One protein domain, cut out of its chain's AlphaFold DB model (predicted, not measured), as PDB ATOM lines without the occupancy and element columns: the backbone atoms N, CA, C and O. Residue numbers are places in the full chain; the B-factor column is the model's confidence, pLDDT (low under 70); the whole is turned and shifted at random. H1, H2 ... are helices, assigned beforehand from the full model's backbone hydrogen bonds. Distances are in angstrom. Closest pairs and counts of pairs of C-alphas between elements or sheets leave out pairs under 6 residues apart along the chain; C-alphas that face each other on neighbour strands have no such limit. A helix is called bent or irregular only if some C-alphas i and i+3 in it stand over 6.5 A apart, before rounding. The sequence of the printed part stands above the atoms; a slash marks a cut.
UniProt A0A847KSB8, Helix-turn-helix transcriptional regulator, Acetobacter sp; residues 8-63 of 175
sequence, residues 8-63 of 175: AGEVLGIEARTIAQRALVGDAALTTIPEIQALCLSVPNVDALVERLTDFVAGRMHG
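This is residues 8 to 63 of the 175 residues of the protein "Helix-turn-helix transcriptional regulator" of Acetobacter sp (UniProt A0A847KSB8). The chain runs round in an open ring of four helices, with the long helix H4 as one side, the short helices H2 and H3 in turn along the other, and the small helix H1 meeting residues 57 to 61 of H4 to close the ring. The long stretch from residue 13 to residue 26, with no named element, makes the part of the ring between H1 and H2. The printed part has 56 residues with four named helices, in the order H1, H2, H3, H4 along the chain, and no named strand; the class is all helix. The whole is only just compact, close to loose, with a radius of gyration of the C-alphas of 12.0 A, and the C-alphas span 34 by 28 by 17 A along their three main axes.

Begin with H4, residues 46 to 61, the longest helix by residues, and look at its residues 57 to 61, which alone touch H1, residues 8 to 12. Their closest C-alphas are those of Val 11 and Arg 60, 5.5 A apart, and the two centres are 14.2 A apart. Go next to residues 49 to 53 of H4, which alone touch H3, residues 34 to 40. H3 and H4 only just touch, with 3 pairs of C-alphas within 8 A, and the closest are those of Leu 39 and Arg 52 at 6.8 A. Their lines stand at a shallow tilt of 25 degrees and they run opposite ways; they are a helical hairpin, two helices that follow each other in the chain and run back alongside. Walk on from H3 to H2, residues 27 to 32: these two touch only at the corner by their link, and only just, with 3 pairs of C-alphas within 8 A. Here the closest C-alphas are those of Leu 30 and Gln 37, 6.3 A apart, and the lines stand at a steep tilt of 47 degrees, opposite ways. H1 is apart from H2 and from H3, and H2 is apart from H4. In the backbones of H1 and H2 every O i to N i+4 pair is within hydrogen-bond range; in H4 it is 11 of 12, and in H3 it is 0 of 3, while 4 of 4 O i to N i+3 pairs of H3 are within range.

Find C-alpha 46 at (-25.707, 17.860, -8.993); from there H4 runs 22.4 A through residues 46 to 61 to C-alpha 61 at (-27.954, 5.969, -27.843). H3, residues 34 to 40, is 10.8 A long from first to last C-alpha; it is neither bent nor irregular, but only just: C-alphas 35 and 38 are 6.1 A apart. H2, residues 27 to 32, measures 8.4 A. For H1, residues 8 to 12, look at C-alpha 8 at (-29.505, 15.353, -31.146), from which the helix runs 5.9 A to C-alpha 12.

The two C-alphas farthest apart are those of Arg 17 and Pro 44, 34.3 A from each other, while the C-alphas of Ala 8 and Gly 63, the first and last printed, are 13.4 A apart. The printed part has no cut from residue 8 to residue 63. The link from H1 to H2, 14 residues, is long, and its C-alphas lie 10 to 17 A from the mean of all C-alphas. The links from H2 to H3, 1 residue, and from H3 to H4, 5 residues, are tight. The mean pLDDT of the printed part is 90.0, and look to Gly 63 for the one printed residue under 70 in this predicted model.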
ATOM      1  N   ALA A   8     -28.509  14.768 -32.042       89.88
ATOM      2  CA  ALA A   8     -29.505  15.353 -31.146       89.88
ATOM      3  C   ALA A   8     -30.949  14.965 -31.496       89.88
ATOM      4  O   ALA A   8     -31.722  14.701 -30.585       89.88
ATOM      5  N   GLY A   9     -31.306  14.917 -32.785       90.00
ATOM      6  CA  GLY A   9     -32.657  14.528 -33.200       90.00
ATOM      7  C   GLY A   9     -32.995  13.102 -32.766       90.00
ATOM      8  O   GLY A   9     -34.006  12.873 -32.114       90.00
ATOM      9  N   GLU A  10     -32.069  12.181 -33.012       89.00
ATOM     10  CA  GLU A  10     -32.190  10.772 -32.636       89.00
ATOM     11  C   GLU A  10     -32.266  10.583 -31.108       89.00
ATOM     12  O   GLU A  10     -33.176   9.932 -30.602       89.00
ATOM     13  N   VAL A  11     -31.371  11.222 -30.342       90.69
ATOM     14  CA  VAL A  11     -31.369  11.143 -28.864       90.69
ATOM     15  C   VAL A  11     -32.637  11.749 -28.258       90.69
ATOM     16  O   VAL A  11     -33.099  11.323 -27.200       90.69
ATOM     17  N   LEU A  12     -33.208  12.767 -28.892       89.94
ATOM     18  CA  LEU A  12     -34.402  13.439 -28.392       89.94
ATOM     19  C   LEU A  12     -35.700  12.871 -28.978       89.94
ATOM     20  O   LEU A  12     -36.762  13.251 -28.502       89.94
ATOM     21  N   GLY A  13     -35.631  11.959 -29.952       89.94
ATOM     22  CA  GLY A  13     -36.807  11.399 -30.625       89.94
ATOM     23  C   GLY A  13     -37.570  12.415 -31.481       89.94
ATOM     24  O   GLY A  13     -38.777  12.286 -31.658       89.94
ATOM     25  N   ILE A  14     -36.892  13.447 -31.990       91.88
ATOM     26  CA  ILE A  14     -37.494  14.540 -32.764       91.88
ATOM     27  C   ILE A  14     -36.691  14.836 -34.026       91.88
ATOM     28  O   ILE A  14     -35.494  14.573 -34.120       91.88
ATOM     29  N   GLU A  15     -37.318  15.494 -34.996       91.81
ATOM     30  CA  GLU A  15     -36.566  16.045 -36.118       91.81
ATOM     31  C   GLU A  15     -35.621  17.154 -35.634       91.81
ATOM     32  O   GLU A  15     -36.036  18.090 -34.948       91.81
ATOM     33  N   ALA A  16     -34.353  17.117 -36.050       91.94
ATOM     34  CA  ALA A  16     -33.357  18.096 -35.607       91.94
ATOM     35  C   ALA A  16     -33.763  19.558 -35.907       91.94
ATOM     36  O   ALA A  16     -33.446  20.469 -35.143       91.94
ATOM     37  N   ARG A  17     -34.539  19.792 -36.979       92.00
ATOM     38  CA  ARG A  17     -35.075  21.123 -37.335       92.00
ATOM     39  C   ARG A  17     -36.004  21.728 -36.276       92.00
ATOM     40  O   ARG A  17     -36.145  22.951 -36.223       92.00
ATOM     41  N   THR A  18     -36.616  20.901 -35.430       92.19
ATOM     42  CA  THR A  18     -37.512  21.340 -34.352       92.19
ATOM     43  C   THR A  18     -36.768  22.170 -33.312       92.19
ATOM     44  O   THR A  18     -37.326  23.123 -32.777       92.19
ATOM     45  N   ILE A  19     -35.486  21.873 -33.086       89.81
ATOM     46  CA  ILE A  19     -34.611  22.589 -32.144       89.81
ATOM     47  C   ILE A  19     -33.505  23.393 -32.837       89.81
ATOM     48  O   ILE A  19     -32.739  24.098 -32.183       89.81
ATOM     49  N   ALA A  20     -33.413  23.335 -34.166       89.81
ATOM     50  CA  ALA A  20     -32.434  24.118 -34.905       89.81
ATOM     51  C   ALA A  20     -32.642  25.621 -34.669       89.81
ATOM     52  O   ALA A  20     -33.751  26.143 -34.804       89.81
ATOM     53  N   GLN A  21     -31.545  26.301 -34.319       85.00
ATOM     54  CA  GLN A  21     -31.480  27.744 -34.058       85.00
ATOM     55  C   GLN A  21     -32.438  28.261 -32.968       85.00
ATOM     56  O   GLN A  21     -32.747  29.451 -32.943       85.00
ATOM     57  N   ARG A  22     -32.903  27.400 -32.056       86.25
ATOM     58  CA  ARG A  22     -33.771  27.800 -30.944       86.25
ATOM     59  C   ARG A  22     -33.467  27.001 -29.682       86.25
ATOM     60  O   ARG A  22     -33.013  25.865 -29.756       86.25
ATOM     61  N   ALA A  23     -33.761  27.587 -28.529       86.00
ATOM     62  CA  ALA A  23     -33.788  26.874 -27.258       86.00
ATOM     63  C   ALA A  23     -35.247  26.639 -26.861       86.00
ATOM     64  O   ALA A  23     -36.036  27.583 -26.835       86.00
ATOM     65  N   LEU A  24     -35.607  25.389 -26.568       90.06
ATOM     66  CA  LEU A  24     -36.898  25.068 -25.965       90.06
ATOM     67  C   LEU A  24     -36.743  25.109 -24.447       90.06
ATOM     68  O   LEU A  24     -35.829  24.493 -23.903       90.06
ATOM     69  N   VAL A  25     -37.630  25.835 -23.773       90.62
ATOM     70  CA  VAL A  25     -37.617  26.014 -22.315       90.62
ATOM     71  C   VAL A  25     -39.030  25.869 -21.754       90.62
ATOM     72  O   VAL A  25     -40.003  26.166 -22.449       90.62
ATOM     73  N   GLY A  26     -39.137  25.407 -20.505       91.38
ATOM     74  CA  GLY A  26     -40.418  25.227 -19.814       91.38
ATOM     75  C   GLY A  26     -41.393  24.325 -20.577       91.38
ATOM     76  O   GLY A  26     -40.997  23.309 -21.153       91.38
ATOM     77  N   ASP A  27     -42.660  24.732 -20.623       92.88
ATOM     78  CA  ASP A  27     -43.757  23.962 -21.225       92.88
ATOM     79  C   ASP A  27     -43.539  23.645 -22.706       92.88
ATOM     80  O   ASP A  27     -43.945  22.585 -23.178       92.88
ATOM     81  N   ALA A  28     -42.848  24.517 -23.450       92.44
ATOM     82  CA  ALA A  28     -42.526  24.260 -24.852       92.44
ATOM     83  C   ALA A  28     -41.577  23.060 -25.005       92.44
ATOM     84  O   ALA A  28     -41.716  22.274 -25.943       92.44
ATOM     85  N   ALA A  29     -40.630  22.893 -24.074       93.25
ATOM     86  CA  ALA A  29     -39.735  21.741 -24.057       93.25
ATOM     87  C   ALA A  29     -40.491  20.460 -23.683       93.25
ATOM     88  O   ALA A  29     -40.358  19.460 -24.384       93.25
ATOM     89  N   LEU A  30     -41.337  20.518 -22.648       93.50
ATOM     90  CA  LEU A  30     -42.140  19.378 -22.185       93.50
ATOM     91  C   LEU A  30     -43.205  18.947 -23.199       93.50
ATOM     92  O   LEU A  30     -43.491  17.767 -23.325       93.50
ATOM     93  N   THR A  31     -43.766  19.881 -23.962       94.19
ATOM     94  CA  THR A  31     -44.726  19.559 -25.028       94.19
ATOM     95  C   THR A  31     -44.033  18.888 -26.213       94.19
ATOM     96  O   THR A  31     -44.587  17.986 -26.832       94.19
ATOM     97  N   THR A  32     -42.818  19.334 -26.543       93.50
ATOM     98  CA  THR A  32     -42.069  18.820 -27.699       93.50
ATOM     99  C   THR A  32     -41.405  17.478 -27.404       93.50
ATOM    100  O   THR A  32     -41.308  16.642 -28.297       93.50
ATOM    101  N   ILE A  33     -40.912  17.289 -26.177       93.12
ATOM    102  CA  ILE A  33     -40.182  16.092 -25.752       93.12
ATOM    103  C   ILE A  33     -40.698  15.673 -24.365       93.12
ATOM    104  O   ILE A  33     -40.018  15.907 -23.364       93.12
ATOM    105  N   PRO A  34     -41.905  15.092 -24.261       92.06
ATOM    106  CA  PRO A  34     -42.539  14.797 -22.972       92.06
ATOM    107  C   PRO A  34     -41.688  13.942 -22.032       92.06
ATOM    108  O   PRO A  34     -41.732  14.107 -20.814       92.06
ATOM    109  N   GLU A  35     -40.839  13.072 -22.570       89.38
ATOM    110  CA  GLU A  35     -40.008  12.172 -21.776       89.38
ATOM    111  C   GLU A  35     -38.936  12.900 -20.955       89.38
ATOM    112  O   GLU A  35     -38.452  12.343 -19.968       89.38
ATOM    113  N   ILE A  36     -38.579  14.149 -21.297       91.00
ATOM    114  CA  ILE A  36     -37.651  14.935 -20.467       91.00
ATOM    115  C   ILE A  36     -38.279  15.324 -19.126       91.00
ATOM    116  O   ILE A  36     -37.551  15.713 -18.219       91.00
ATOM    117  N   GLN A  37     -39.599  15.183 -18.949       90.50
ATOM    118  CA  GLN A  37     -40.257  15.427 -17.667       90.50
ATOM    119  C   GLN A  37     -39.656  14.569 -16.542       90.50
ATOM    120  O   GLN A  37     -39.507  15.043 -15.416       90.50
ATOM    121  N   ALA A  38     -39.226  13.339 -16.848       86.75
ATOM    122  CA  ALA A  38     -38.550  12.461 -15.891       86.75
ATOM    123  C   ALA A  38     -37.192  13.017 -15.406       86.75
ATOM    124  O   ALA A  38     -36.719  12.660 -14.321       86.75
ATOM    125  N   LEU A  39     -36.576  13.915 -16.184       88.56
ATOM    126  CA  LEU A  39     -35.336  14.617 -15.837       88.56
ATOM    127  C   LEU A  39     -35.574  15.796 -14.890       88.56
ATOM    128  O   LEU A  39     -34.645  16.215 -14.209       88.56
ATOM    129  N   CYS A  40     -36.798  16.325 -14.836       86.75
ATOM    130  CA  CYS A  40     -37.161  17.481 -14.013       86.75
ATOM    131  C   CYS A  40     -37.516  17.118 -12.562       86.75
ATOM    132  O   CYS A  40     -37.829  18.005 -11.769       86.75
ATOM    133  N   LEU A  41     -37.502  15.830 -12.209       87.38
ATOM    134  CA  LEU A  41     -37.749  15.380 -10.842       87.38
ATOM    135  C   LEU A  41     -36.614  15.825  -9.911       87.38
ATOM    136  O   LEU A  41     -35.449  15.858 -10.306       87.38
ATOM    137  N   SER A  42     -36.964  16.128  -8.659       90.88
ATOM    138  CA  SER A  42     -35.986  16.532  -7.646       90.88
ATOM    139  C   SER A  42     -34.911  15.459  -7.447       90.88
ATOM    140  O   SER A  42     -35.204  14.262  -7.396       90.88
ATOM    141  N   VAL A  43     -33.664  15.906  -7.327       92.25
ATOM    142  CA  VAL A  43     -32.479  15.080  -7.088       92.25
ATOM    143  C   VAL A  43     -31.690  15.649  -5.908       92.25
ATOM    144  O   VAL A  43     -31.717  16.861  -5.689       92.25
ATOM    145  N   PRO A  44     -30.989  14.806  -5.130       93.38
ATOM    146  CA  PRO A  44     -30.340  15.240  -3.892       93.38
ATOM    147  C   PRO A  44     -29.132  16.162  -4.113       93.38
ATOM    148  O   PRO A  44     -28.771  16.914  -3.212       93.38
ATOM    149  N   ASN A  45     -28.483  16.094  -5.279       94.12
ATOM    150  CA  ASN A  45     -27.296  16.879  -5.618       94.12
ATOM    151  C   ASN A  45     -27.077  16.931  -7.145       94.12
ATOM    152  O   ASN A  45     -27.809  16.310  -7.919       94.12
ATOM    153  N   VAL A  46     -26.065  17.694  -7.574       90.81
ATOM    154  CA  VAL A  46     -25.707  17.860  -8.993       90.81
ATOM    155  C   VAL A  46     -25.211  16.552  -9.615       90.81
ATOM    156  O   VAL A  46     -25.524  16.294 -10.773       90.81
ATOM    157  N   ASP A  47     -24.510  15.698  -8.867       93.75
ATOM    158  CA  ASP A  47     -23.999  14.426  -9.393       93.75
ATOM    159  C   ASP A  47     -25.143  13.486  -9.789       93.75
ATOM    160  O   ASP A  47     -25.142  12.939 -10.889       93.75
ATOM    161  N   ALA A  48     -26.195  13.411  -8.970       93.38
ATOM    162  CA  ALA A  48     -27.411  12.667  -9.285       93.38
ATOM    163  C   ALA A  48     -28.168  13.245 -10.499       93.38
ATOM    164  O   ALA A  48     -28.833  12.506 -11.228       93.38
ATOM    165  N   LEU A  49     -28.073  14.558 -10.751       90.94
ATOM    166  CA  LEU A  49     -28.591  15.156 -11.988       90.94
ATOM    167  C   LEU A  49     -27.762  14.721 -13.201       90.94
ATOM    168  O   LEU A  49     -28.321  14.390 -14.246       90.94
ATOM    169  N   VAL A  50     -26.433  14.742 -13.074       91.75
ATOM    170  CA  VAL A  50     -25.502  14.341 -14.135       91.75
ATOM    171  C   VAL A  50     -25.681  12.867 -14.485       91.75
ATOM    172  O   VAL A  50     -25.755  12.547 -15.670       91.75
ATOM    173  N   GLU A  51     -25.802  11.991 -13.488       93.19
ATOM    174  CA  GLU A  51     -26.072  10.562 -13.664       93.19
ATOM    175  C   GLU A  51     -27.390  10.354 -14.415       93.19
ATOM    176  O   GLU A  51     -27.398   9.783 -15.502       93.19
ATOM    177  N   ARG A  52     -28.482  10.969 -13.943       93.19
ATOM    178  CA  ARG A  52     -29.797  10.882 -14.597       93.19
ATOM    179  C   ARG A  52     -29.780  11.362 -16.052       93.19
ATOM    180  O   ARG A  52     -30.398  10.742 -16.916       93.19
ATOM    181  N   LEU A  53     -29.103  12.478 -16.334       91.94
ATOM    182  CA  LEU A  53     -28.957  13.000 -17.697       91.94
ATOM    183  C   LEU A  53     -28.146  12.050 -18.582       91.94
ATOM    184  O   LEU A  53     -28.482  11.865 -19.753       91.94
ATOM    185  N   THR A  54     -27.081  11.473 -18.028       92.31
ATOM    186  CA  THR A  54     -26.216  10.516 -18.721       92.31
ATOM    187  C   THR A  54     -26.982   9.244 -19.056       92.31
ATOM    188  O   THR A  54     -26.974   8.836 -20.215       92.31
ATOM    189  N   ASP A  55     -27.715   8.680 -18.100       92.19
ATOM    190  CA  ASP A  55     -28.508   7.462 -18.281       92.19
ATOM    191  C   ASP A  55     -29.609   7.641 -19.323       92.19
ATOM    192  O   ASP A  55     -29.785   6.799 -20.205       92.19
ATOM    193  N   PHE A  56     -30.313   8.775 -19.282       91.56
ATOM    194  CA  PHE A  56     -31.336   9.109 -20.272       91.56
ATOM    195  C   PHE A  56     -30.779   9.122 -21.698       91.56
ATOM    196  O   PHE A  56     -31.419   8.638 -22.632       91.56
ATOM    197  N   VAL A  57     -29.568   9.647 -21.878       91.31
ATOM    198  CA  VAL A  57     -28.924   9.718 -23.192       91.31
ATOM    199  C   VAL A  57     -28.328   8.382 -23.591       91.31
ATOM    200  O   VAL A  57     -28.549   7.949 -24.718       91.31
ATOM    201  N   ALA A  58     -27.636   7.694 -22.685       89.56
ATOM    202  CA  ALA A  58     -27.047   6.385 -22.935       89.56
ATOM    203  C   ALA A  58     -28.112   5.348 -23.323       89.56
ATOM    204  O   ALA A  58     -27.926   4.608 -24.292       89.56
ATOM    205  N   GLY A  59     -29.258   5.351 -22.633       89.75
ATOM    206  CA  GLY A  59     -30.390   4.476 -22.935       89.75
ATOM    207  C   GLY A  59     -30.973   4.710 -24.328       89.75
ATOM    208  O   GLY A  59     -31.422   3.767 -24.975       89.75
ATOM    209  N   ARG A  60     -30.910   5.945 -24.836       88.12
ATOM    210  CA  ARG A  60     -31.384   6.282 -26.186       88.12
ATOM    211  C   ARG A  60     -30.331   6.105 -27.261       88.12
ATOM    212  O   ARG A  60     -30.673   5.773 -28.384       88.12
ATOM    213  N   MET A  61     -29.055   6.251 -26.922       83.94
ATOM    214  CA  MET A  61     -27.954   5.969 -27.843       83.94
ATOM    215  C   MET A  61     -27.880   4.497 -28.255       83.94
ATOM    216  O   MET A  61     -27.369   4.212 -29.335       83.94
ATOM    217  N   HIS A  62     -28.441   3.576 -27.463       70.25
ATOM    218  CA  HIS A  62     -28.343   2.124 -27.662       70.25
ATOM    219  C   HIS A  62     -29.048   1.540 -28.908       70.25
ATOM    220  O   HIS A  62     -29.086   0.326 -29.079       70.25
ATOM    221  N   GLY A  63     -29.562   2.373 -29.811       69.00
ATOM    222  CA  GLY A  63     -30.098   1.953 -31.112       69.00
ATOM    223  C   GLY A  63     -29.931   2.997 -32.215       69.00
ATOM    224  O   GLY A  63     -30.469   2.828 -33.307       69.00
TER     225      GLY A  63